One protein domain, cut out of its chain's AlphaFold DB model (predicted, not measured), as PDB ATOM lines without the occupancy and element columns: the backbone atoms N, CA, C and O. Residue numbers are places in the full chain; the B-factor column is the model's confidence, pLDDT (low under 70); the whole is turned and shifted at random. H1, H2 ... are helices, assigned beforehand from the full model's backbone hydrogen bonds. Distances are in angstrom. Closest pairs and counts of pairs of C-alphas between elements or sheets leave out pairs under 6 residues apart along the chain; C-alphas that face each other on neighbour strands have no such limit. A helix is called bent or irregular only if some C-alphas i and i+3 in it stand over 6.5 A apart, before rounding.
ATOM      1  N   LYS A 389      81.863 -29.170  56.311       74.19
ATOM      2  CA  LYS A 389      81.110 -30.333  56.804       74.19
ATOM      3  C   LYS A 389      79.618 -30.259  56.457       74.19
ATOM      4  O   LYS A 389      79.036 -31.282  56.106       74.19
ATOM      5  N   SER A 390      79.011 -29.075  56.525       80.81
ATOM      6  CA  SER A 390      77.607 -28.864  56.159       80.81
ATOM      7  C   SER A 390      77.407 -29.014  54.649       80.81
ATOM      8  O   SER A 390      76.473 -29.690  54.227       80.81
ATOM      9  N   ILE A 391      78.334 -28.495  53.835       82.75
ATOM     10  CA  ILE A 391      78.317 -28.667  52.370       82.75
ATOM     11  C   ILE A 391      78.446 -30.148  51.989       82.75
ATOM     12  O   ILE A 391      77.638 -30.665  51.218       82.75
ATOM     13  N   ALA A 392      79.414 -30.862  52.571       82.69
ATOM     14  CA  ALA A 392      79.590 -32.293  52.333       82.69
ATOM     15  C   ALA A 392      78.349 -33.108  52.746       82.69
ATOM     16  O   ALA A 392      77.991 -34.067  52.067       82.69
ATOM     17  N   SER A 393      77.664 -32.708  53.826       85.56
ATOM     18  CA  SER A 393      76.403 -33.319  54.267       85.56
ATOM     19  C   SER A 393      75.271 -33.124  53.251       85.56
ATOM     20  O   SER A 393      74.578 -34.087  52.924       85.56
ATOM     21  N   ILE A 394      75.115 -31.914  52.699       87.62
ATOM     22  CA  ILE A 394      74.129 -31.628  51.639       87.62
ATOM     23  C   ILE A 394      74.416 -32.480  50.402       87.62
ATOM     24  O   ILE A 394      73.529 -33.187  49.927       87.62
ATOM     25  N   ASN A 395      75.667 -32.477  49.931       90.38
ATOM     26  CA  ASN A 395      76.071 -33.282  48.777       90.38
ATOM     27  C   ASN A 395      75.802 -34.768  49.014       90.38
ATOM     28  O   ASN A 395      75.222 -35.420  48.154       90.38
ATOM     29  N   LYS A 396      76.142 -35.295  50.198       89.31
ATOM     30  CA  LYS A 396      75.880 -36.694  50.554       89.31
ATOM     31  C   LYS A 396      74.393 -37.044  50.465       89.31
ATOM     32  O   LYS A 396      74.056 -38.055  49.862       89.31
ATOM     33  N   LYS A 397      73.512 -36.211  51.033       90.88
ATOM     34  CA  LYS A 397      72.056 -36.434  51.000       90.88
ATOM     35  C   LYS A 397      71.501 -36.401  49.575       90.88
ATOM     36  O   LYS A 397      70.719 -37.272  49.214       90.88
ATOM     37  N   ASN A 398      71.930 -35.436  48.762       92.38
ATOM     38  CA  ASN A 398      71.465 -35.321  47.378       92.38
ATOM     39  C   ASN A 398      71.983 -36.463  46.499       92.38
ATOM     40  O   ASN A 398      71.211 -37.035  45.739       92.38
ATOM     41  N   ILE A 399      73.255 -36.851  46.637       93.12
ATOM     42  CA  ILE A 399      73.820 -38.006  45.923       93.12
ATOM     43  C   ILE A 399      73.095 -39.291  46.322       93.12
ATOM     44  O   ILE A 399      72.788 -40.098  45.453       93.12
ATOM     45  N   GLN A 400      72.777 -39.467  47.607       92.75
ATOM     46  CA  GLN A 400      71.969 -40.595  48.064       92.75
ATOM     47  C   GLN A 400      70.575 -40.594  47.420       92.75
ATOM     48  O   GLN A 400      70.181 -41.612  46.859       92.75
ATOM     49  N   ALA A 401      69.871 -39.460  47.420       93.12
ATOM     50  CA  ALA A 401      68.559 -39.334  46.786       93.12
ATOM     51  C   ALA A 401      68.603 -39.670  45.282       93.12
ATOM     52  O   ALA A 401      67.783 -40.438  44.788       93.12
ATOM     53  N   PHE A 402      69.592 -39.144  44.555       94.75
ATOM     54  CA  PHE A 402      69.778 -39.456  43.136       94.75
ATOM     55  C   PHE A 402      70.139 -40.922  42.893       94.75
ATOM     56  O   PHE A 402      69.679 -41.510  41.917       94.75
ATOM     57  N   ALA A 403      70.949 -41.521  43.766       94.19
ATOM     58  CA  ALA A 403      71.327 -42.926  43.679       94.19
ATOM     59  C   ALA A 403      70.138 -43.865  43.916       94.19
ATOM     60  O   ALA A 403      70.001 -44.854  43.201       94.19
ATOM     61  N   GLU A 404      69.255 -43.546  44.865       93.19
ATOM     62  CA  GLU A 404      68.009 -44.284  45.108       93.19
ATOM     63  C   GLU A 404      67.072 -44.202  43.891       93.19
ATOM     64  O   GLU A 404      66.595 -45.233  43.404       93.19
ATOM     65  N   THR A 405      66.885 -43.002  43.326       93.19
ATOM     66  CA  THR A 405      66.128 -42.808  42.078       93.19
ATOM     67  C   THR A 405      66.748 -43.593  40.924       93.19
ATOM     68  O   THR A 405      66.040 -44.285  40.193       93.19
ATOM     69  N   PHE A 406      68.073 -43.546  40.768       94.00
ATOM     70  CA  PHE A 406      68.769 -44.264  39.705       94.00
ATOM     71  C   PHE A 406      68.625 -45.784  39.842       94.00
ATOM     72  O   PHE A 406      68.274 -46.459  38.875       94.00
ATOM     73  N   LEU A 407      68.812 -46.318  41.053       92.12
ATOM     74  CA  LEU A 407      68.677 -47.743  41.354       92.12
ATOM     75  C   LEU A 407      67.250 -48.261  41.110       92.12
ATOM     76  O   LEU A 407      67.072 -49.440  40.803       92.12
ATOM     77  N   SER A 408      66.234 -47.397  41.210       90.62
ATOM     78  CA  SER A 408      64.844 -47.772  40.929       90.62
ATOM     79  C   SER A 408      64.600 -48.135  39.456       90.62
ATOM     80  O   SER A 408      63.789 -49.021  39.179       90.62
ATOM     81  N   ASN A 409      65.315 -47.500  38.517       90.12
ATOM     82  CA  ASN A 409      65.224 -47.792  37.084       90.12
ATOM     83  C   ASN A 409      66.520 -47.416  36.325       90.12
ATOM     84  O   ASN A 409      66.556 -46.394  35.630       90.12
ATOM     85  N   PRO A 410      67.584 -48.243  36.408       91.94
ATOM     86  CA  PRO A 410      68.876 -47.918  35.801       91.94
ATOM     87  C   PRO A 410      68.804 -47.739  34.280       91.94
ATOM     88  O   PRO A 410      69.375 -46.796  33.734       91.94
ATOM     89  N   ASN A 411      68.039 -48.603  33.601       91.81
ATOM     90  CA  ASN A 411      67.894 -48.615  32.142       91.81
ATOM     91  C   ASN A 411      67.329 -47.299  31.592       91.81
ATOM     92  O   ASN A 411      67.755 -46.835  30.542       91.81
ATOM     93  N   LYS A 412      66.391 -46.676  32.314       91.94
ATOM     94  CA  LYS A 412      65.776 -45.409  31.897       91.94
ATOM     95  C   LYS A 412      66.737 -44.220  31.986       91.94
ATOM     96  O   LYS A 412      66.559 -43.239  31.272       91.94
ATOM     97  N   HIS A 413      67.706 -44.269  32.899       93.06
ATOM     98  CA  HIS A 413      68.449 -43.080  33.320       93.06
ATOM     99  C   HIS A 413      69.935 -43.098  32.958       93.06
ATOM    100  O   HIS A 413      70.529 -42.025  32.899       93.06
ATOM    101  N   VAL A 414      70.537 -44.268  32.706       94.38
ATOM    102  CA  VAL A 414      71.991 -44.381  32.496       94.38
ATOM    103  C   VAL A 414      72.493 -43.546  31.322       94.38
ATOM    104  O   VAL A 414      73.508 -42.874  31.458       94.38
ATOM    105  N   GLU A 415      71.770 -43.546  30.199       94.31
ATOM    106  CA  GLU A 415      72.185 -42.860  28.972       94.31
ATOM    107  C   GLU A 415      72.225 -41.354  29.216       94.31
ATOM    108  O   GLU A 415      73.245 -40.709  29.008       94.31
ATOM    109  N   TRP A 416      71.152 -40.813  29.796       95.06
ATOM    110  CA  TRP A 416      71.091 -39.399  30.147       95.06
ATOM    111  C   TRP A 416      72.132 -39.004  31.208       95.06
ATOM    112  O   TRP A 416      72.728 -37.935  31.105       95.06
ATOM    113  N   LEU A 417      72.385 -39.846  32.214       95.38
ATOM    114  CA  LEU A 417      73.409 -39.575  33.229       95.38
ATOM    115  C   LEU A 417      74.828 -39.583  32.634       95.38
ATOM    116  O   LEU A 417      75.640 -38.729  32.993       95.38
ATOM    117  N   ALA A 418      75.110 -40.503  31.710       93.56
ATOM    118  CA  ALA A 418      76.370 -40.546  30.973       93.56
ATOM    119  C   ALA A 418      76.522 -39.319  30.055       93.56
ATOM    120  O   ALA A 418      77.571 -38.676  30.059       93.56
ATOM    121  N   ASP A 419      75.460 -38.918  29.346       92.69
ATOM    122  CA  ASP A 419      75.430 -37.685  28.547       92.69
ATOM    123  C   ASP A 419      75.746 -36.451  29.403       92.69
ATOM    124  O   ASP A 419      76.536 -35.593  29.002       92.69
ATOM    125  N   CYS A 420      75.175 -36.374  30.611       92.75
ATOM    126  CA  CYS A 420      75.490 -35.314  31.568       92.75
ATOM    127  C   CYS A 420      76.975 -35.328  31.967       92.75
ATOM    128  O   CYS A 420      77.608 -34.271  32.024       92.75
ATOM    129  N   GLY A 421      77.532 -36.514  32.236       89.62
ATOM    130  CA  GLY A 421      78.930 -36.695  32.627       89.62
ATOM    131  C   GLY A 421      79.927 -36.245  31.555       89.62
ATOM    132  O   GLY A 421      80.924 -35.593  31.874       89.62
ATOM    133  N   ASN A 422      79.606 -36.481  30.282       87.50
ATOM    134  CA  ASN A 422      80.458 -36.147  29.137       87.50
ATOM    135  C   ASN A 422      80.629 -34.639  28.880       87.50
ATOM    136  O   ASN A 422      81.499 -34.244  28.103       87.50
ATOM    137  N   ARG A 423      79.832 -33.773  29.516       84.56
ATOM    138  CA  ARG A 423      79.866 -32.323  29.254       84.56
ATOM    139  C   ARG A 423      81.102 -31.619  29.799       84.56
ATOM    140  O   ARG A 423      81.597 -30.679  29.184       84.56
ATOM    141  N   SER A 424      81.567 -32.018  30.979       84.50
ATOM    142  CA  SER A 424      82.749 -31.440  31.621       84.50
ATOM    143  C   SER A 424      83.257 -32.352  32.731       84.50
ATOM    144  O   SER A 424      82.487 -33.109  33.322       84.50
ATOM    145  N   SER A 425      84.535 -32.223  33.103       80.56
ATOM    146  CA  SER A 425      85.097 -32.949  34.254       80.56
ATOM    147  C   SER A 425      84.333 -32.674  35.559       80.56
ATOM    148  O   SER A 425      84.266 -33.544  36.424       80.56
ATOM    149  N   PHE A 426      83.702 -31.501  35.677       81.81
ATOM    150  CA  PHE A 426      82.864 -31.127  36.817       81.81
ATOM    151  C   PHE A 426      81.501 -31.832  36.813       81.81
ATOM    152  O   PHE A 426      81.024 -32.234  37.869       81.81
ATOM    153  N   SER A 427      80.889 -32.019  35.637       88.19
ATOM    154  CA  SER A 427      79.609 -32.733  35.484       88.19
ATOM    155  C   SER A 427      79.779 -34.253  35.554       88.19
ATOM    156  O   SER A 427      78.869 -34.965  35.970       88.19
ATOM    157  N   ARG A 428      80.975 -34.758  35.239       91.56
ATOM    158  CA  ARG A 428      81.353 -36.166  35.413       91.56
ATOM    159  C   ARG A 428      81.317 -36.611  36.876       91.56
ATOM    160  O   ARG A 428      80.834 -37.697  37.181       91.56
ATOM    161  N   THR A 429      81.775 -35.767  37.799       91.19
ATOM    162  CA  THR A 429      81.830 -36.092  39.233       91.19
ATOM    163  C   THR A 429      80.475 -36.489  39.839       91.19
ATOM    164  O   THR A 429      80.419 -37.557  40.452       91.19
ATOM    165  N   PRO A 430      79.371 -35.719  39.689       92.19
ATOM    166  CA  PRO A 430      78.064 -36.141  40.184       92.19
ATOM    167  C   PRO A 430      77.602 -37.465  39.581       92.19
ATOM    168  O   PRO A 430      77.128 -38.312  40.331       92.19
ATOM    169  N   PHE A 431      77.783 -37.679  38.274       95.00
ATOM    170  CA  PHE A 431      77.427 -38.947  37.631       95.00
ATOM    171  C   PHE A 431      78.135 -40.130  38.303       95.00
ATOM    172  O   PHE A 431      77.480 -41.060  38.780       95.00
ATOM    173  N   LEU A 432      79.461 -40.061  38.422       94.50
ATOM    174  CA  LEU A 432      80.251 -41.131  39.024       94.50
ATOM    175  C   LEU A 432      79.893 -41.354  40.502       94.50
ATOM    176  O   LEU A 432      79.778 -42.493  40.953       94.50
ATOM    177  N   LEU A 433      79.664 -40.285  41.269       93.75
ATOM    178  CA  LEU A 433      79.255 -40.398  42.672       93.75
ATOM    179  C   LEU A 433      77.865 -41.027  42.830       93.75
ATOM    180  O   LEU A 433      77.671 -41.806  43.760       93.75
ATOM    181  N   ILE A 434      76.924 -40.729  41.929       95.12
ATOM    182  CA  ILE A 434      75.593 -41.350  41.904       95.12
ATOM    183  C   ILE A 434      75.718 -42.851  41.637       95.12
ATOM    184  O   ILE A 434      75.131 -43.640  42.375       95.12
ATOM    185  N   VAL A 435      76.519 -43.260  40.646       95.38
ATOM    186  CA  VAL A 435      76.762 -44.684  40.348       95.38
ATOM    187  C   VAL A 435      77.413 -45.387  41.541       95.38
ATOM    188  O   VAL A 435      76.942 -46.442  41.967       95.38
ATOM    189  N   LEU A 436      78.463 -44.795  42.118       94.12
ATOM    190  CA  LEU A 436      79.153 -45.360  43.277       94.12
ATOM    191  C   LEU A 436      78.199 -45.526  44.464       94.12
ATOM    192  O   LEU A 436      78.147 -46.594  45.066       94.12
ATOM    193  N   GLN A 437      77.419 -44.493  44.785       93.31
ATOM    194  CA  GLN A 437      76.453 -44.552  45.876       93.31
ATOM    195  C   GLN A 437      75.352 -45.583  45.597       93.31
ATOM    196  O   GLN A 437      74.990 -46.316  46.514       93.31
ATOM    197  N   ALA A 438      74.871 -45.705  44.357       93.44
ATOM    198  CA  ALA A 438      73.857 -46.690  43.976       93.44
ATOM    199  C   ALA A 438      74.341 -48.137  44.164       93.44
ATOM    200  O   ALA A 438      73.570 -48.988  44.602       93.44
ATOM    201  N   LEU A 439      75.630 -48.401  43.918       91.38
ATOM    202  CA  LEU A 439      76.255 -49.704  44.179       91.38
ATOM    203  C   LEU A 439      76.410 -50.015  45.675       91.38
ATOM    204  O   LEU A 439      76.452 -51.185  46.052       91.38
ATOM    205  N   LEU A 440      76.515 -48.991  46.529       89.12
ATOM    206  CA  LEU A 440      76.680 -49.170  47.975       89.12
ATOM    207  C   LEU A 440      75.358 -49.203  48.751       89.12
ATOM    208  O   LEU A 440      75.370 -49.599  49.916       89.12
ATOM    209  N   ILE A 441      74.234 -48.801  48.150       87.50
ATOM    210  CA  ILE A 441      72.917 -48.914  48.790       87.50
ATOM    211  C   ILE A 441      72.591 -50.402  48.966       87.50
ATOM    212  O   ILE A 441      72.533 -51.117  47.961       87.50
ATOM    213  N   PRO A 442      72.347 -50.887  50.199       78.19
ATOM    214  CA  PRO A 442      71.892 -52.253  50.416       78.19
ATOM    215  C   PRO A 442      70.579 -52.475  49.665       78.19
ATOM    216  O   PRO A 442      69.595 -51.779  49.912       78.19
ATOM    217  N   SER A 443      70.565 -53.424  48.734       73.88
ATOM    218  CA  SER A 443      69.345 -53.822  48.040       73.88
ATOM    219  C   SER A 443      68.882 -55.172  48.559       73.88
ATOM    220  O   SER A 443      69.672 -56.109  48.637       73.88
ATOM    221  N   GLU A 444      67.594 -55.283  48.879       72.75
ATOM    222  CA  GLU A 444      66.964 -56.568  49.208       72.75
ATOM    223  C   GLU A 444      66.920 -57.511  47.994       72.75
ATOM    224  O   GLU A 444      66.843 -58.725  48.151       72.75
ATOM    225  N   VAL A 445      66.998 -56.954  46.779       79.12
ATOM    226  CA  VAL A 445      66.938 -57.692  45.514       79.12
ATOM    227  C   VAL A 445      68.275 -57.549  44.795       79.12
ATOM    228  O   VAL A 445      68.510 -56.564  44.093       79.12
ATOM    229  N   LEU A 446      69.147 -58.546  44.954       82.25
ATOM    230  CA  LEU A 446      70.489 -58.547  44.363       82.25
ATOM    231  C   LEU A 446      70.462 -58.385  42.833       82.25
ATOM    232  O   LEU A 446      71.307 -57.681  42.278       82.25
ATOM    233  N   ASP A 447      69.434 -58.913  42.163       83.25
ATOM    234  CA  ASP A 447      69.235 -58.758  40.715       83.25
ATOM    235  C   ASP A 447      69.169 -57.288  40.270       83.25
ATOM    236  O   ASP A 447      69.643 -56.944  39.187       83.25
ATOM    237  N   LYS A 448      68.648 -56.379  41.110       85.38
ATOM    238  CA  LYS A 448      68.615 -54.940  40.792       85.38
ATOM    239  C   LYS A 448      70.019 -54.342  40.744       85.38
ATOM    240  O   LYS A 448      70.308 -53.533  39.864       85.38
ATOM    241  N   GLN A 449      70.894 -54.747  41.666       86.31
ATOM    242  CA  GLN A 449      72.291 -54.306  41.688       86.31
ATOM    243  C   GLN A 449      73.099 -54.937  40.550       86.31
ATOM    244  O   GLN A 449      73.958 -54.274  39.969       86.31
ATOM    245  N   VAL A 450      72.815 -56.189  40.183       87.94
ATOM    246  CA  VAL A 450      73.448 -56.841  39.025       87.94
ATOM    247  C   VAL A 450      73.040 -56.153  37.721       87.94
ATOM    248  O   VAL A 450      73.910 -55.822  36.916       87.94
ATOM    249  N   ASN A 451      71.752 -55.843  37.547       89.88
ATOM    250  CA  ASN A 451      71.272 -55.052  36.413       89.88
ATOM    251  C   ASN A 451      71.938 -53.664  36.377       89.88
ATOM    252  O   ASN A 451      72.401 -53.232  35.326       89.88
ATOM    253  N   LEU A 452      72.077 -52.985  37.524       91.62
ATOM    254  CA  LEU A 452      72.825 -51.725  37.612       91.62
ATOM    255  C   LEU A 452      74.274 -51.877  37.112       91.62
ATOM    256  O   LEU A 452      74.754 -51.010  36.380       91.62
ATOM    257  N   CYS A 453      74.958 -52.968  37.471       90.88
ATOM    258  CA  CYS A 453      76.317 -53.249  37.002       90.88
ATOM    259  C   CYS A 453      76.370 -53.404  35.477       90.88
ATOM    260  O   CYS A 453      77.209 -52.781  34.831       90.88
ATOM    261  N   GLN A 454      75.467 -54.211  34.911       90.19
ATOM    262  CA  GLN A 454      75.385 -54.476  33.470       90.19
ATOM    263  C   GLN A 454      75.147 -53.197  32.669       90.19
ATOM    264  O   GLN A 454      75.848 -52.919  31.700       90.19
ATOM    265  N   VAL A 455      74.181 -52.398  33.115       93.06
ATOM    266  CA  VAL A 455      73.727 -51.192  32.424       93.06
ATOM    267  C   VAL A 455      74.773 -50.072  32.490       93.06
ATOM    268  O   VAL A 455      74.972 -49.358  31.511       93.06
ATOM    269  N   CYS A 456      75.480 -49.927  33.617       94.31
ATOM    270  CA  CYS A 456      76.504 -48.891  33.776       94.31
ATOM    271  C   CYS A 456      77.835 -49.225  33.092       94.31
ATOM    272  O   CYS A 456      78.572 -48.306  32.738       94.31
ATOM    273  N   LEU A 457      78.182 -50.508  32.938       92.88
ATOM    274  CA  LEU A 457      79.526 -50.920  32.524       92.88
ATOM    275  C   LEU A 457      80.008 -50.260  31.215       92.88
ATOM    276  O   LEU A 457      81.133 -49.753  31.219       92.88
ATOM    277  N   PRO A 458      79.210 -50.178  30.129       92.94
ATOM    278  CA  PRO A 458      79.644 -49.513  28.899       92.94
ATOM    279  C   PRO A 458      79.991 -48.034  29.112       92.94
ATOM    280  O   PRO A 458      81.043 -47.575  28.665       92.94
ATOM    281  N   ALA A 459      79.150 -47.302  29.852       93.25
ATOM    282  CA  ALA A 459      79.382 -45.895  30.161       93.25
ATOM    283  C   ALA A 459      80.643 -45.708  31.020       93.25
ATOM    284  O   ALA A 459      81.457 -44.836  30.734       93.25
ATOM    285  N   LEU A 460      80.864 -46.565  32.020       93.44
ATOM    286  CA  LEU A 460      82.041 -46.498  32.894       93.44
ATOM    287  C   LEU A 460      83.352 -46.788  32.150       93.44
ATOM    288  O   LEU A 460      84.352 -46.108  32.387       93.44
ATOM    289  N   LYS A 461      83.351 -47.765  31.232       91.31
ATOM    290  CA  LYS A 461      84.496 -48.039  30.348       91.31
ATOM    291  C   LYS A 461      84.801 -46.833  29.458       91.31
ATOM    292  O   LYS A 461      85.963 -46.452  29.318       91.31
ATOM    293  N   ASN A 462      83.757 -46.215  28.901       90.50
ATOM    294  CA  ASN A 462      83.894 -45.007  28.097       90.50
ATOM    295  C   ASN A 462      84.499 -43.858  28.918       90.50
ATOM    296  O   ASN A 462      85.494 -43.275  28.495       90.50
ATOM    297  N   GLU A 463      83.987 -43.579  30.119       89.44
ATOM    298  CA  GLU A 463      84.534 -42.532  30.996       89.44
ATOM    299  C   GLU A 463      86.007 -42.760  31.342       89.44
ATOM    300  O   GLU A 463      86.808 -41.827  31.287       89.44
ATOM    301  N   TRP A 464      86.385 -44.003  31.654       88.56
ATOM    302  CA  TRP A 464      87.774 -44.339  31.953       88.56
ATOM    303  C   TRP A 464      88.710 -44.034  30.779       88.56
ATOM    304  O   TRP A 464      89.765 -43.444  30.984       88.56
ATOM    305  N   SER A 465      88.304 -44.344  29.543       85.12
ATOM    306  CA  SER A 465      89.118 -44.054  28.353       85.12
ATOM    307  C   SER A 465      89.364 -42.555  28.111       85.12
ATOM    308  O   SER A 465      90.354 -42.190  27.479       85.12
ATOM    309  N   HIS A 466      88.495 -41.683  28.637       82.62
ATOM    310  CA  HIS A 466      88.606 -40.228  28.501       82.62
ATOM    311  C   HIS A 466      89.426 -39.573  29.619       82.62
ATOM    312  O   HIS A 466      89.835 -38.418  29.482       82.62
ATOM    313  N   ILE A 467      89.665 -40.274  30.728       80.81
ATOM    314  CA  ILE A 467      90.474 -39.765  31.831       80.81
ATOM    315  C   ILE A 467      91.910 -40.219  31.600       80.81
ATOM    316  O   ILE A 467      92.192 -41.408  31.548       80.81
ATOM    317  N   GLN A 468      92.835 -39.268  31.475       64.94
ATOM    318  CA  GLN A 468      94.267 -39.558  31.478       64.94
ATOM    319  C   GLN A 468      94.780 -39.454  32.919       64.94
ATOM    320  O   GLN A 468      95.019 -38.335  33.388       64.94
ATOM    321  N   PRO A 469      94.932 -40.566  33.661       60.84
ATOM    322  CA  PRO A 469      95.460 -40.512  35.015       60.84
ATOM    323  C   PRO A 469      96.917 -40.025  34.996       60.84
ATOM    324  O   PRO A 469      97.851 -40.754  34.677       60.84
ATOM    325  N   LYS A 470      97.141 -38.765  35.377       55.56
ATOM    326  CA  LYS A 470      98.484 -38.226  35.625       55.56
ATOM    327  C   LYS A 470      98.941 -38.624  37.030       55.56
ATOM    328  O   LYS A 470      98.947 -37.796  37.933       55.56
ATOM    329  N   GLY A 471      99.304 -39.886  37.251       52.59
ATOM    330  CA  GLY A 471      99.940 -40.261  38.518       52.59
ATOM    331  C   GLY A 471      99.968 -41.750  38.847       52.59
ATOM    332  O   GLY A 471      98.960 -42.442  38.768       52.59
ATOM    333  N   TYR A 472     101.122 -42.201  39.338       47.25
ATOM    334  CA  TYR A 472     101.437 -43.585  39.717       47.25
ATOM    335  C   TYR A 472     100.804 -44.077  41.043       47.25
ATOM    336  O   TYR A 472     101.209 -45.114  41.549       47.25
ATOM    337  N   CYS A 473      99.833 -43.373  41.646       51.03
ATOM    338  CA  CYS A 473      99.389 -43.676  43.025       51.03
ATOM    339  C   CYS A 473      97.864 -43.707  43.249       51.03
ATOM    340  O   CYS A 473      97.409 -43.708  44.390       51.03
ATOM    341  N   ILE A 474      97.046 -43.723  42.193       59.56
ATOM    342  CA  ILE A 474      95.576 -43.612  42.317       59.56
ATOM    343  C   ILE A 474      94.940 -44.874  42.941       59.56
ATOM    344  O   ILE A 474      93.932 -44.766  43.641       59.56
ATOM    345  N   GLY A 475      95.528 -46.057  42.720       54.28
ATOM    346  CA  GLY A 475      94.941 -47.351  43.099       54.28
ATOM    347  C   GLY A 475      95.402 -47.946  44.434       54.28
ATOM    348  O   GLY A 475      94.708 -48.799  44.986       54.28
ATOM    349  N   ASP A 476      96.539 -47.519  44.990       54.75
ATOM    350  CA  ASP A 476      97.184 -48.290  46.063       54.75
ATOM    351  C   ASP A 476      96.545 -48.156  47.448       54.75
ATOM    352  O   ASP A 476      96.644 -49.084  48.256       54.75
ATOM    353  N   GLU A 477      95.833 -47.058  47.701       60.16
ATOM    354  CA  GLU A 477      95.190 -46.772  48.992       60.16
ATOM    355  C   GLU A 477      93.745 -47.301  49.103       60.16
ATOM    356  O   GLU A 477      93.192 -47.358  50.210       60.16
ATOM    357  N   ILE A 478      93.115 -47.677  47.981       71.62
ATOM    358  CA  ILE A 478      91.678 -47.979  47.899       71.62
ATOM    359  C   ILE A 478      91.461 -49.496  47.871       71.62
ATOM    360  O   ILE A 478      91.879 -50.179  46.938       71.62
ATOM    361  N   SER A 479      90.757 -50.017  48.880       74.00
ATOM    362  CA  SER A 479      90.350 -51.424  48.964       74.00
ATOM    363  C   SER A 479      88.836 -51.568  49.089       74.00
ATOM    364  O   SER A 479      88.142 -50.656  49.553       74.00
ATOM    365  N   ILE A 480      88.331 -52.745  48.717       78.50
ATOM    366  CA  ILE A 480      86.902 -53.075  48.752       78.50
ATOM    367  C   ILE A 480      86.269 -52.865  50.142       78.50
ATOM    368  O   ILE A 480      85.154 -52.359  50.245       78.50
ATOM    369  N   ASP A 481      87.015 -53.137  51.218       75.19
ATOM    370  CA  ASP A 481      86.544 -53.025  52.609       75.19
ATOM    371  C   ASP A 481      86.377 -51.577  53.091       75.19
ATOM    372  O   ASP A 481      85.774 -51.315  54.134       75.19
ATOM    373  N   LYS A 482      86.933 -50.607  52.355       80.00
ATOM    374  CA  LYS A 482      86.901 -49.186  52.724       80.00
ATOM    375  C   LYS A 482      85.891 -48.374  51.915       80.00
ATOM    376  O   LYS A 482      85.714 -47.200  52.232       80.00
ATOM    377  N   LEU A 483      85.186 -48.966  50.945       81.12
ATOM    378  CA  LEU A 483      84.324 -48.249  49.989       81.12
ATOM    379  C   LEU A 483      83.298 -47.301  50.632       81.12
ATOM    380  O   LEU A 483      83.159 -46.155  50.205       81.12
ATOM    381  N   GLU A 484      82.618 -47.733  51.695       77.94
ATOM    382  CA  GLU A 484      81.614 -46.910  52.392       77.94
ATOM    383  C   GLU A 484      82.238 -45.679  53.071       77.94
ATOM    384  O   GLU A 484      81.670 -44.582  53.067       77.94
ATOM    385  N   LYS A 485      83.454 -45.834  53.608       79.06
ATOM    386  CA  LYS A 485      84.238 -44.722  54.164       79.06
ATOM    387  C   LYS A 485      84.808 -43.843  53.046       79.06
ATOM    388  O   LYS A 485      84.862 -42.624  53.215       79.06
ATOM    389  N   CYS A 486      85.160 -44.435  51.901       78.75
ATOM    390  CA  CYS A 486      85.715 -43.738  50.743       78.75
ATOM    391  C   CYS A 486      84.757 -42.688  50.179       78.75
ATOM    392  O   CYS A 486      85.221 -41.584  49.933       78.75
ATOM    393  N   ILE A 487      83.444 -42.945  50.050       79.56
ATOM    394  CA  ILE A 487      82.503 -41.917  49.546       79.56
ATOM    395  C   ILE A 487      82.589 -40.637  50.380       79.56
ATOM    396  O   ILE A 487      82.727 -39.544  49.837       79.56
ATOM    397  N   THR A 488      82.553 -40.758  51.709       79.38
ATOM    398  CA  THR A 488      82.586 -39.581  52.591       79.38
ATOM    399  C   THR A 488      83.908 -38.815  52.460       79.38
ATOM    400  O   THR A 488      83.913 -37.592  52.587       79.38
ATOM    401  N   GLU A 489      85.015 -39.505  52.184       81.50
ATOM    402  CA  GLU A 489      86.316 -38.876  51.943       81.50
ATOM    403  C   GLU A 489      86.402 -38.228  50.552       81.50
ATOM    404  O   GLU A 489      86.831 -37.083  50.428       81.50
ATOM    405  N   LEU A 490      85.897 -38.898  49.514       84.06
ATOM    406  CA  LEU A 490      85.812 -38.377  48.147       84.06
ATOM    407  C   LEU A 490      84.991 -37.082  48.096       84.06
ATOM    408  O   LEU A 490      85.395 -36.130  47.431       84.06
ATOM    409  N   LEU A 491      83.904 -36.992  48.871       81.19
ATOM    410  CA  LEU A 491      83.106 -35.767  48.985       81.19
ATOM    411  C   LEU A 491      83.881 -34.581  49.570       81.19
ATOM    412  O   LEU A 491      83.576 -33.440  49.235       81.19
ATOM    413  N   LYS A 492      84.883 -34.818  50.427       78.25
ATOM    414  CA  LYS A 492      85.757 -33.743  50.928       78.25
ATOM    415  C   LYS A 492      86.748 -33.288  49.859       78.25
ATOM    416  O   LYS A 492      87.107 -32.115  49.828       78.25
ATOM    417  N   HIS A 493      87.169 -34.198  48.982       77.88
ATOM    418  CA  HIS A 493      88.086 -33.905  47.882       77.88
ATOM    419  C   HIS A 493      87.437 -33.151  46.713       77.88
ATOM    420  O   HIS A 493      88.176 -32.590  45.911       77.88
ATOM    421  N   ILE A 494      86.101 -33.051  46.648       79.12
ATOM    422  CA  ILE A 494      85.382 -32.195  45.675       79.12
ATOM    423  C   ILE A 494      85.867 -30.738  45.730       79.12
ATOM    424  O   ILE A 494      85.774 -30.011  44.749       79.12
ATOM    425  N   PHE A 495      86.390 -30.299  46.877       71.69
ATOM    426  CA  PHE A 495      86.875 -28.935  47.074       71.69
ATOM    427  C   PHE A 495      88.314 -28.709  46.576       71.69
ATOM    428  O   PHE A 495      88.817 -27.589  46.673       71.69
ATOM    429  N   ASN A 496      88.989 -29.750  46.072       70.50
ATOM    430  CA  ASN A 496      90.342 -29.665  45.524       70.50
ATOM    431  C   ASN A 496      90.312 -29.360  44.015       70.50
ATOM    432  O   ASN A 496      89.328 -29.616  43.333       70.50
ATOM    433  N   ASN A 497      91.414 -28.824  43.475       63.56
ATOM    434  CA  ASN A 497      91.449 -28.327  42.094       63.56
ATOM    435  C   ASN A 497      91.643 -29.410  41.008       63.56
ATOM    436  O   ASN A 497      91.434 -29.105  39.837       63.56
ATOM    437  N   ASP A 498      92.044 -30.639  41.353       80.19
ATOM    438  CA  ASP A 498      92.279 -31.709  40.366       80.19
ATOM    439  C   ASP A 498      91.062 -32.639  40.239       80.19
ATOM    440  O   ASP A 498      90.937 -33.661  40.921       80.19
ATOM    441  N   MET A 499      90.136 -32.240  39.365       81.50
ATOM    442  CA  MET A 499      88.888 -32.965  39.122       81.50
ATOM    443  C   MET A 499      89.104 -34.280  38.370       81.50
ATOM    444  O   MET A 499      88.370 -35.238  38.609       81.50
ATOM    445  N   ASP A 500      90.102 -34.366  37.490       84.50
ATOM    446  CA  ASP A 500      90.355 -35.586  36.718       84.50
ATOM    447  C   ASP A 500      90.967 -36.675  37.602       84.50
ATOM    448  O   ASP A 500      90.521 -37.824  37.549       84.50
ATOM    449  N   ALA A 501      91.884 -36.313  38.507       83.81
ATOM    450  CA  ALA A 501      92.378 -37.239  39.524       83.81
ATOM    451  C   ALA A 501      91.259 -37.707  40.469       83.81
ATOM    452  O   ALA A 501      91.201 -38.887  40.828       83.81
ATOM    453  N   LEU A 502      90.340 -36.814  40.861       86.56
ATOM    454  CA  LEU A 502      89.178 -37.189  41.670       86.56
ATOM    455  C   LEU A 502      88.263 -38.168  40.920       86.56
ATOM    456  O   LEU A 502      87.909 -39.208  41.472       86.56
ATOM    457  N   ASN A 503      87.921 -37.875  39.665       89.94
ATOM    458  CA  ASN A 503      87.084 -38.738  38.830       89.94
ATOM    459  C   ASN A 503      87.723 -40.121  38.615       89.94
ATOM    460  O   ASN A 503      87.029 -41.131  38.741       89.94
ATOM    461  N   ALA A 504      89.043 -40.186  38.398       88.19
ATOM    462  CA  ALA A 504      89.783 -41.447  38.332       88.19
ATOM    463  C   ALA A 504      89.655 -42.255  39.635       88.19
ATOM    464  O   ALA A 504      89.325 -43.441  39.603       88.19
ATOM    465  N   ARG A 505      89.846 -41.612  40.800       87.69
ATOM    466  CA  ARG A 505      89.682 -42.264  42.116       87.69
ATOM    467  C   ARG A 505      88.255 -42.764  42.337       87.69
ATOM    468  O   ARG A 505      88.080 -43.853  42.884       87.69
ATOM    469  N   ILE A 506      87.240 -42.005  41.913       90.62
ATOM    470  CA  ILE A 506      85.837 -42.429  42.016       90.62
ATOM    471  C   ILE A 506      85.591 -43.648  41.117       90.62
ATOM    472  O   ILE A 506      85.012 -44.621  41.590       90.62
ATOM    473  N   LEU A 507      86.077 -43.655  39.871       91.56
ATOM    474  CA  LEU A 507      85.949 -44.810  38.969       91.56
ATOM    475  C   LEU A 507      86.605 -46.070  39.526       91.56
ATOM    476  O   LEU A 507      85.988 -47.131  39.519       91.56
ATOM    477  N   VAL A 508      87.812 -45.959  40.084       90.00
ATOM    478  CA  VAL A 508      88.483 -47.085  40.755       90.00
ATOM    479  C   VAL A 508      87.623 -47.643  41.901       90.00
ATOM    480  O   VAL A 508      87.517 -48.864  42.053       90.00
ATOM    481  N   CYS A 509      86.956 -46.775  42.673       91.44
ATOM    482  CA  CYS A 509      85.985 -47.193  43.691       91.44
ATOM    483  C   CYS A 509      84.742 -47.858  43.082       91.44
ATOM    484  O   CYS A 509      84.251 -48.841  43.633       91.44
ATOM    485  N   ILE A 510      84.234 -47.350  41.955       93.81
ATOM    486  CA  ILE A 510      83.086 -47.942  41.254       93.81
ATOM    487  C   ILE A 510      83.426 -49.358  40.801       93.81
ATOM    488  O   ILE A 510      82.650 -50.266  41.075       93.81
ATOM    489  N   PHE A 511      84.594 -49.579  40.192       92.94
ATOM    490  CA  PHE A 511      85.020 -50.917  39.776       92.94
ATOM    491  C   PHE A 511      85.128 -51.885  40.959       92.94
ATOM    492  O   PHE A 511      84.677 -53.023  40.859       92.94
ATOM    493  N   TRP A 512      85.620 -51.430  42.114       92.62
ATOM    494  CA  TRP A 512      85.551 -52.217  43.349       92.62
ATOM    495  C   TRP A 512      84.106 -52.520  43.785       92.62
ATOM    496  O   TRP A 512      83.815 -53.638  44.210       92.62
ATOM    497  N   GLY A 513      83.193 -51.553  43.660       91.75
ATOM    498  CA  GLY A 513      81.761 -51.733  43.920       91.75
ATOM    499  C   GLY A 513      81.111 -52.767  42.994       91.75
ATOM    500  O   GLY A 513      80.394 -53.643  43.475       91.75
ATOM    501  N   LEU A 514      81.424 -52.733  41.694       92.38
ATOM    502  CA  LEU A 514      80.969 -53.731  40.720       92.38
ATOM    503  C   LEU A 514      81.432 -55.138  41.127       92.38
ATOM    504  O   LEU A 514      80.624 -56.063  41.182       92.38
ATOM    505  N   LEU A 515      82.710 -55.294  41.492       91.38
ATOM    506  CA  LEU A 515      83.254 -56.575  41.954       91.38
ATOM    507  C   LEU A 515      82.591 -57.070  43.247       91.38
ATOM    508  O   LEU A 515      82.328 -58.267  43.374       91.38
ATOM    509  N   ARG A 516      82.268 -56.170  44.187       90.31
ATOM    510  CA  ARG A 516      81.530 -56.508  45.421       90.31
ATOM    511  C   ARG A 516      80.162 -57.115  45.108       90.31
ATOM    512  O   ARG A 516      79.798 -58.133  45.702       90.31
ATOM    513  N   VAL A 517      79.420 -56.510  44.178       89.56
ATOM    514  CA  VAL A 517      78.110 -57.012  43.733       89.56
ATOM    515  C   VAL A 517      78.261 -58.373  43.050       89.56
ATOM    516  O   VAL A 517      77.580 -59.319  43.441       89.56
ATOM    517  N   GLN A 518      79.205 -58.519  42.113       87.81
ATOM    518  CA  GLN A 518      79.426 -59.784  41.398       87.81
ATOM    519  C   GLN A 518      79.862 -60.929  42.328       87.81
ATOM    520  O   GLN A 518      79.320 -62.029  42.249       87.81
ATOM    521  N   SER A 519      80.780 -60.674  43.268       87.81
ATOM    522  CA  SER A 519      81.164 -61.657  44.299       87.81
ATOM    523  C   SER A 519      79.953 -62.094  45.131       87.81
ATOM    524  O   SER A 519      79.821 -63.265  45.479       87.81
ATOM    525  N   SER A 520      79.068 -61.157  45.482       87.44
ATOM    526  CA  SER A 520      77.873 -61.468  46.275       87.44
ATOM    527  C   SER A 520      76.877 -62.316  45.480       87.44
ATOM    528  O   SER A 520      76.313 -63.260  46.027       87.44
ATOM    529  N   TYR A 521      76.725 -62.029  44.184       85.75
ATOM    530  CA  TYR A 521      75.866 -62.784  43.271       85.75
ATOM    531  C   TYR A 521      76.326 -64.231  43.119       85.75
ATOM    532  O   TYR A 521      75.553 -65.156  43.355       85.75
ATOM    533  N   VAL A 522      77.613 -64.446  42.848       81.88
ATOM    534  CA  VAL A 522      78.157 -65.803  42.695       81.88
ATOM    535  C   VAL A 522      78.087 -66.612  43.991       81.88
ATOM    536  O   VAL A 522      77.790 -67.803  43.949       81.88
ATOM    537  N   LYS A 523      78.268 -65.980  45.158       82.69
ATOM    538  CA  LYS A 523      78.100 -66.656  46.459       82.69
ATOM    539  C   LYS A 523      76.664 -67.126  46.713       82.69
ATOM    540  O   LYS A 523      76.486 -68.154  47.360       82.69
TER     541      LYS A 523
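What this domain is: This is residues 389 to 523 of the 667 residues of the protein "U3snoRNP10 domain-containing protein" of Hordeum vulgare subsp. vulgare (UniProt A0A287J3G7). Helix H3 is the core of a rounded domain: the hairpin of H5 and the long H6 packs on one side of it, H1 and H2 on the other, and the bent H4 packs on both H2 and H6. The class is all helix: 135 residues are printed, with six named helices, H1 to H6 in chain order, and no named strand. It is compact, with a radius of gyration of the C-alphas of 13.9 A and spans of 38 by 32 by 29 A.

How they stand to each other: Start at H6, residues 499 to 523; it touches the hub H3, residues 425 to 440, at a shallow tilt of 21 degrees, the closest C-alphas, Leu 436 and Ile 510, 5.1 A apart. H5, residues 480 to 493, forms a hairpin with H6, closest at C-alphas Ile 480 and Trp 512, 5.6 A. H2, residues 410 to 421, forms a hairpin with H3, closest at C-alphas Gly 421 and Arg 428, 3.7 A. H1, residues 389 to 408, touches H3 with residues 399 to 407 alone, at a steep tilt of 66 degrees, closest at C-alphas Ala 403 and Ala 438, 4.5 A. H4, residues 446 to 466, is one helix by its hydrogen bonds but bent, C-alphas 455 and 458 being 7.1 A apart; its arms H4a, to 455, and H4b, from 458, stand at 48 degrees. H6 touches H4a with residues 514 to 521 alone, closest at C-alphas Cys 453 and Leu 514, 6.0 A. H2, H3, H4a, H5 and H6 form a bundle, a group of helices side by side. Every O i to N i+4 pair is within hydrogen-bond range in H1, H4a, H4b and H6, against 6 of 8 in H2, 9 of 12 in H3 and 6 of 10 in H5.

Where its parts are: Find C-alpha 389 at (81.110, -30.333, 56.804), where H1 begins its 28.6 A. H6 runs 36.1 A, from C-alpha 499 at (88.888, -32.965, 39.122) to C-alpha 523 at (78.100, -66.656, 46.459).

The domain as a whole: The farthest C-alphas, Asn 497 and Lys 523, are 40.8 A apart, and the printed part has no cut. The link from H4 to H5 is long, with 13 residues; pLDDT is under 70 at residues 468 to 477 and 497.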